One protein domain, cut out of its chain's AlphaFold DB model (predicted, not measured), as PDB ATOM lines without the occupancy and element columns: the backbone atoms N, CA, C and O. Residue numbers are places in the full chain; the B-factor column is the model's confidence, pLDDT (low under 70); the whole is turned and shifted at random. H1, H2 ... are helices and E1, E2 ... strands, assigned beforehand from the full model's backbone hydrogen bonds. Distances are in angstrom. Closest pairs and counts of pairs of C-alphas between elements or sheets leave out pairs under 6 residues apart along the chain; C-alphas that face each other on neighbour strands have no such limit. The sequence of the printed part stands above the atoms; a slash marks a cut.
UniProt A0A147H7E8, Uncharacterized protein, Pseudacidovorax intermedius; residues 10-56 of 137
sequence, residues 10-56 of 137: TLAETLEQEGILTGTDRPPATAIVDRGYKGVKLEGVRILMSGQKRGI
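AT A GLANCE: This is residues 10 to 56 of the 137 residues of an uncharacterized protein of Pseudacidovorax intermedius (UniProt A0A147H7E8). Going along the printed part from its first residue, you meet one helix, H1, at one side, then a narrow ribbon of two parallel strands, E1 and E2, with a long loop, residues 34 to 45, that swings out from the end of E1 and back to the start of E2. The turn after H1, at Gly 23, and the tail after E2, at Lys 53, lie at opposite ends of the model. The printed part has 47 residues, with one named helix and two named strands in the order H1, E1, E2; the class is mixed, helices and strands, though under half of the residues are in named elements. The whole is elongated, with spans of 31 by 20 by 16 A, and only just compact, close to loose, with a radius of gyration of the C-alphas of 11.0 A.

HOW THE PARTS SIT: Start at H1, residues 10 to 21, where every O i to N i+4 pair is within hydrogen-bond range. A short link of 8 residues leads to E1, residues 30 to 33. Its neighbour is E2, residues 46 to 49, parallel at 26 degrees between their directions. Look at N 48 and O 31, 2.8 A apart, and N 33 and O 48, 2.9 A apart, both within hydrogen-bond range. C-alphas 30 and 46 face each other at 4.5 A. H1 and E2 are apart.

IN THESE COORDINATES: Find C-alpha 10 at (-0.788, 17.283, 36.524); from there H1 runs 16.4 A to C-alpha 21. E1 begins at C-alpha 30, at (-10.726, 13.570, 24.010), and measures 9.8 A to C-alpha 33. E2 runs 10.1 A from C-alpha 46 to C-alpha 49, at (-10.629, 6.126, 31.796).

THE WHOLE: The two C-alphas farthest apart, those of Gly 23 and Lys 53, are 31.4 A apart. The printed part has no cut. The link from E1 to E2 is long, 12 residues. The mean pLDDT of the printed part is 84.1, and no printed residue is under 70.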
ATOM      1  N   THR A  10      -1.770  17.167  37.621       82.50
ATOM      2  CA  THR A  10      -0.788  17.283  36.524       82.50
ATOM      3  C   THR A  10      -1.415  17.105  35.140       82.50
ATOM      4  O   THR A  10      -0.798  17.434  34.126       82.50
ATOM      5  N   LEU A  11      -2.658  16.608  35.065       84.44
ATOM      6  CA  LEU A  11      -3.318  16.328  33.788       84.44
ATOM      7  C   LEU A  11      -3.554  17.600  32.966       84.44
ATOM      8  O   LEU A  11      -3.393  17.568  31.750       84.44
ATOM      9  N   ALA A  12      -3.931  18.704  33.616       85.06
ATOM     10  CA  ALA A  12      -4.162  19.979  32.937       85.06
ATOM     11  C   ALA A  12      -2.878  20.490  32.269       85.06
ATOM     12  O   ALA A  12      -2.878  20.747  31.069       85.06
ATOM     13  N   GLU A  13      -1.782  20.531  33.030       86.44
ATOM     14  CA  GLU A  13      -0.457  20.931  32.546       86.44
ATOM     15  C   GLU A  13       0.031  20.009  31.418       86.44
ATOM     16  O   GLU A  13       0.560  20.468  30.409       86.44
ATOM     17  N   THR A  14      -0.212  18.701  31.538       87.62
ATOM     18  CA  THR A  14       0.172  17.734  30.500       87.62
ATOM     19  C   THR A  14      -0.571  17.993  29.187       87.62
ATOM     20  O   THR A  14       0.042  17.995  28.124       87.62
ATOM     21  N   LEU A  15      -1.886  18.232  29.238       88.50
ATOM     22  CA  LEU A  15      -2.677  18.505  28.032       88.50
ATOM     23  C   LEU A  15      -2.353  19.868  27.410       88.50
ATOM     24  O   LEU A  15      -2.429  20.015  26.190       88.50
ATOM     25  N   GLU A  16      -1.983  20.852  28.226       87.50
ATOM     26  CA  GLU A  16      -1.466  22.135  27.750       87.50
ATOM     27  C   GLU A  16      -0.150  21.940  26.986       87.50
ATOM     28  O   GLU A  16      -0.029  22.374  25.839       87.50
ATOM     29  N   GLN A  17       0.796  21.195  27.562       88.44
ATOM     30  CA  GLN A  17       2.048  20.844  26.891       88.44
ATOM     31  C   GLN A  17       1.816  20.064  25.592       88.44
ATOM     32  O   GLN A  17       2.474  20.341  24.589       88.44
ATOM     33  N   GLU A  18       0.870  19.121  25.565       88.69
ATOM     34  CA  GLU A  18       0.493  18.422  24.330       88.69
ATOM     35  C   GLU A  18      -0.025  19.389  23.256       88.69
ATOM     36  O   GLU A  18       0.334  19.251  22.082       88.69
ATOM     37  N   GLY A  19      -0.831  20.383  23.644       87.44
ATOM     38  CA  GLY A  19      -1.332  21.426  22.748       87.44
ATOM     39  C   GLY A  19      -0.206  22.244  22.111       87.44
ATOM     40  O   GLY A  19      -0.229  22.470  20.895       87.44
ATOM     41  N   ILE A  20       0.801  22.608  22.908       88.69
ATOM     42  CA  ILE A  20       2.006  23.320  22.458       88.69
ATOM     43  C   ILE A  20       2.827  22.439  21.505       88.69
ATOM     44  O   ILE A  20       3.159  22.856  20.398       88.69
ATOM     45  N   LEU A  21       3.122  21.191  21.892       88.75
ATOM     46  CA  LEU A  21       3.936  20.268  21.085       88.75
ATOM     47  C   LEU A  21       3.279  19.903  19.749       88.75
ATOM     48  O   LEU A  21       3.974  19.629  18.771       88.75
ATOM     49  N   THR A  22       1.948  19.901  19.702       87.75
ATOM     50  CA  THR A  22       1.170  19.621  18.486       87.75
ATOM     51  C   THR A  22       0.908  20.893  17.663       87.75
ATOM     52  O   THR A  22       0.350  20.813  16.571       87.75
ATOM     53  N   GLY A  23       1.294  22.076  18.160       85.94
ATOM     54  CA  GLY A  23       1.103  23.360  17.478       85.94
ATOM     55  C   GLY A  23      -0.362  23.777  17.330       85.94
ATOM     56  O   GLY A  23      -0.710  24.484  16.389       85.94
ATOM     57  N   THR A  24      -1.245  23.280  18.201       83.00
ATOM     58  CA  THR A  24      -2.681  23.615  18.175       83.00
ATOM     59  C   THR A  24      -3.041  24.653  19.239       83.00
ATOM     60  O   THR A  24      -4.135  25.214  19.180       83.00
ATOM     61  N   ASP A  25      -2.156  24.870  20.225       83.00
ATOM     62  CA  ASP A  25      -2.355  25.721  21.413       83.00
ATOM     63  C   ASP A  25      -3.687  25.453  22.137       83.00
ATOM     64  O   ASP A  25      -4.264  26.308  22.809       83.00
ATOM     65  N   ARG A  26      -4.221  24.241  21.957       82.44
ATOM     66  CA  ARG A  26      -5.502  23.789  22.492       82.44
ATOM     67  C   ARG A  26      -5.382  22.335  22.923       82.44
ATOM     68  O   ARG A  26      -4.750  21.548  22.212       82.44
ATOM     69  N   PRO A  27      -6.028  21.958  24.037       82.44
ATOM     70  CA  PRO A  27      -6.049  20.577  24.469       82.44
ATOM     71  C   PRO A  27      -6.870  19.716  23.493       82.44
ATOM     72  O   PRO A  27      -7.794  20.208  22.831       82.44
ATOM     73  N   PRO A  28      -6.573  18.412  23.403       86.75
ATOM     74  CA  PRO A  28      -7.318  17.500  22.550       86.75
ATOM     75  C   PRO A  28      -8.777  17.373  23.005       86.75
ATOM     76  O   PRO A  28      -9.082  17.326  24.194       86.75
ATOM     77  N   ALA A  29      -9.700  17.199  22.054       87.69
ATOM     78  CA  ALA A  29     -11.130  17.045  22.353       87.69
ATOM     79  C   ALA A  29     -11.458  15.788  23.191       87.69
ATOM     80  O   ALA A  29     -12.526  15.675  23.795       87.69
ATOM     81  N   THR A  30     -10.583  14.780  23.194       87.81
ATOM     82  CA  THR A  30     -10.726  13.570  24.010       87.81
ATOM     83  C   THR A  30      -9.359  13.130  24.511       87.81
ATOM     84  O   THR A  30      -8.453  12.943  23.704       87.81
ATOM     85  N   ALA A  31      -9.247  12.890  25.816       88.31
ATOM     86  CA  ALA A  31      -8.048  12.370  26.464       88.31
ATOM     87  C   ALA A  31      -8.356  11.015  27.113       88.31
ATOM     88  O   ALA A  31      -9.384  10.855  27.775       88.31
ATOM     89  N   ILE A  32      -7.481  10.026  26.918       86.25
ATOM     90  CA  ILE A  32      -7.585   8.717  27.573       86.25
ATOM     91  C   ILE A  32      -6.555   8.682  28.693       86.25
ATOM     92  O   ILE A  32      -5.362   8.777  28.421       86.25
ATOM     93  N   VAL A  33      -7.009   8.532  29.932       86.00
ATOM     94  CA  VAL A  33      -6.160   8.660  31.121       86.00
ATOM     95  C   VAL A  33      -6.151   7.385  31.950       86.00
ATOM     96  O   VAL A  33      -7.109   6.605  31.957       86.00
ATOM     97  N   ASP A  34      -5.065   7.168  32.683       83.81
ATOM     98  CA  ASP A  34      -4.949   6.037  33.596       83.81
ATOM     99  C   ASP A  34      -5.879   6.155  34.805       83.81
ATOM    100  O   ASP A  34      -6.378   7.224  35.163       83.81
ATOM    101  N   ARG A  35      -6.087   5.026  35.495       79.25
ATOM    102  CA  ARG A  35      -6.958   4.959  36.682       79.25
ATOM    103  C   ARG A  35      -6.522   5.863  37.840       79.25
ATOM    104  O   ARG A  35      -7.355   6.154  38.692       79.25
ATOM    105  N   GLY A  36      -5.272   6.329  37.842       76.50
ATOM    106  CA  GLY A  36      -4.755   7.304  38.806       76.50
ATOM    107  C   GLY A  36      -5.360   8.707  38.678       76.50
ATOM    108  O   GLY A  36      -5.384   9.434  39.660       76.50
ATOM    109  N   TYR A  37      -5.936   9.061  37.524       77.50
ATOM    110  CA  TYR A  37      -6.564  10.370  37.269       77.50
ATOM    111  C   TYR A  37      -8.071  10.383  37.572       77.50
ATOM    112  O   TYR A  37      -8.837  11.197  37.051       77.50
ATOM    113  N   LYS A  38      -8.542   9.435  38.388       76.06
ATOM    114  CA  LYS A  38      -9.965   9.299  38.700       76.06
ATOM    115  C   LYS A  38     -10.483  10.562  39.397       76.06
ATOM    116  O   LYS A  38      -9.932  10.985  40.403       76.06
ATOM    117  N   GLY A  39     -11.591  11.109  38.897       77.25
ATOM    118  CA  GLY A  39     -12.255  12.280  39.485       77.25
ATOM    119  C   GLY A  39     -11.838  13.621  38.882       77.25
ATOM    120  O   GLY A  39     -12.503  14.617  39.151       77.25
ATOM    121  N   VAL A  40     -10.815  13.648  38.021       82.25
ATOM    122  CA  VAL A  40     -10.420  14.861  37.297       82.25
ATOM    123  C   VAL A  40     -11.448  15.170  36.211       82.25
ATOM    124  O   VAL A  40     -11.844  14.293  35.439       82.25
ATOM    125  N   LYS A  41     -11.879  16.428  36.152       83.00
ATOM    126  CA  LYS A  41     -12.708  16.979  35.081       83.00
ATOM    127  C   LYS A  41     -12.011  18.220  34.548       83.00
ATOM    128  O   LYS A  41     -11.600  19.062  35.337       83.00
ATOM    129  N   LEU A  42     -11.889  18.312  33.230       84.81
ATOM    130  CA  LEU A  42     -11.348  19.477  32.539       84.81
ATOM    131  C   LEU A  42     -12.402  19.979  31.561       84.81
ATOM    132  O   LEU A  42     -13.023  19.184  30.850       84.81
ATOM    133  N   GLU A  43     -12.638  21.285  31.560       84.19
ATOM    134  CA  GLU A  43     -13.591  21.894  30.639       84.19
ATOM    135  C   GLU A  43     -13.107  21.744  29.193       84.19
ATOM    136  O   GLU A  43     -11.917  21.833  28.901       84.19
ATOM    137  N   GLY A  44     -14.031  21.447  28.278       83.62
ATOM    138  CA  GLY A  44     -13.718  21.274  26.855       83.62
ATOM    139  C   GLY A  44     -13.021  19.958  26.476       83.62
ATOM    140  O   GLY A  44     -12.907  19.673  25.285       83.62
ATOM    141  N   VAL A  45     -12.627  19.115  27.440       87.56
ATOM    142  CA  VAL A  45     -11.948  17.834  27.180       87.56
ATOM    143  C   VAL A  45     -12.792  16.662  27.666       87.56
ATOM    144  O   VAL A  45     -13.087  16.513  28.853       87.56
ATOM    145  N   ARG A  46     -13.137  15.745  26.756       88.69
ATOM    146  CA  ARG A  46     -13.770  14.482  27.150       88.69
ATOM    147  C   ARG A  46     -12.722  13.516  27.703       88.69
ATOM    148  O   ARG A  46     -11.976  12.910  26.938       88.69
ATOM    149  N   ILE A  47     -12.712  13.326  29.018       87.69
ATOM    150  CA  ILE A  47     -11.804  12.392  29.693       87.69
ATOM    151  C   ILE A  47     -12.416  10.986  29.714       87.69
ATOM    152  O   ILE A  47     -13.549  10.789  30.154       87.69
ATOM    153  N   LEU A  48     -11.660   9.997  29.238       87.50
ATOM    154  CA  LEU A  48     -12.031   8.584  29.236       87.50
ATOM    155  C   LEU A  48     -11.020   7.785  30.052       87.50
ATOM    156  O   LEU A  48      -9.815   7.939  29.885       87.50
ATOM    157  N   MET A  49     -11.506   6.904  30.921       84.75
ATOM    158  CA  MET A  49     -10.629   6.126  31.796       84.75
ATOM    159  C   MET A  49     -10.101   4.875  31.086       84.75
ATOM    160  O   MET A  49     -10.838   4.179  30.380       84.75
ATOM    161  N   SER A  50      -8.842   4.524  31.339       76.75
ATOM    162  CA  SER A  50      -8.251   3.263  30.888       76.75
ATOM    163  C   SER A  50      -9.065   2.069  31.411       76.75
ATOM    164  O   SER A  50      -9.366   1.963  32.604       76.75
ATOM    165  N   GLY A  51      -9.478   1.183  30.499       76.62
ATOM    166  CA  GLY A  51     -10.338   0.028  30.793       76.62
ATOM    167  C   GLY A  51     -11.846   0.316  30.837       76.62
ATOM    168  O   GLY A  51     -12.629  -0.600  31.104       76.62
ATOM    169  N   GLN A  52     -12.287   1.549  30.557       82.00
ATOM    170  CA  GLN A  52     -13.707   1.878  30.430       82.00
ATOM    171  C   GLN A  52     -14.341   1.071  29.284       82.00
ATOM    172  O   GLN A  52     -13.845   1.060  28.165       82.00
ATOM    173  N   LYS A  53     -15.444   0.360  29.553       77.56
ATOM    174  CA  LYS A  53     -16.118  -0.487  28.543       77.56
ATOM    175  C   LYS A  53     -17.302   0.197  27.855       77.56
ATOM    176  O   LYS A  53     -17.685  -0.201  26.761       77.56
ATOM    177  N   ARG A  54     -17.906   1.203  28.495       80.81
ATOM    178  CA  ARG A  54     -19.113   1.902  28.014       80.81
ATOM    179  C   ARG A  54     -18.755   3.283  27.459       80.81
ATOM    180  O   ARG A  54     -17.912   3.968  28.030       80.81
ATOM    181  N   GLY A  55     -19.408   3.696  26.371       80.12
ATOM    182  CA  GLY A  55     -19.187   5.013  25.751       80.12
ATOM    183  C   GLY A  55     -17.910   5.130  24.908       80.12
ATOM    184  O   GLY A  55     -17.497   6.240  24.586       80.12
ATOM    185  N   ILE A  56     -17.280   4.005  24.547       84.19
ATOM    186  CA  ILE A  56     -16.102   3.961  23.671       84.19
ATOM    187  C   ILE A  56     -16.538   3.589  22.252       84.19
ATOM    188  O   ILE A  56     -17.193   2.569  22.044       84.19
TER     189      ILE A  56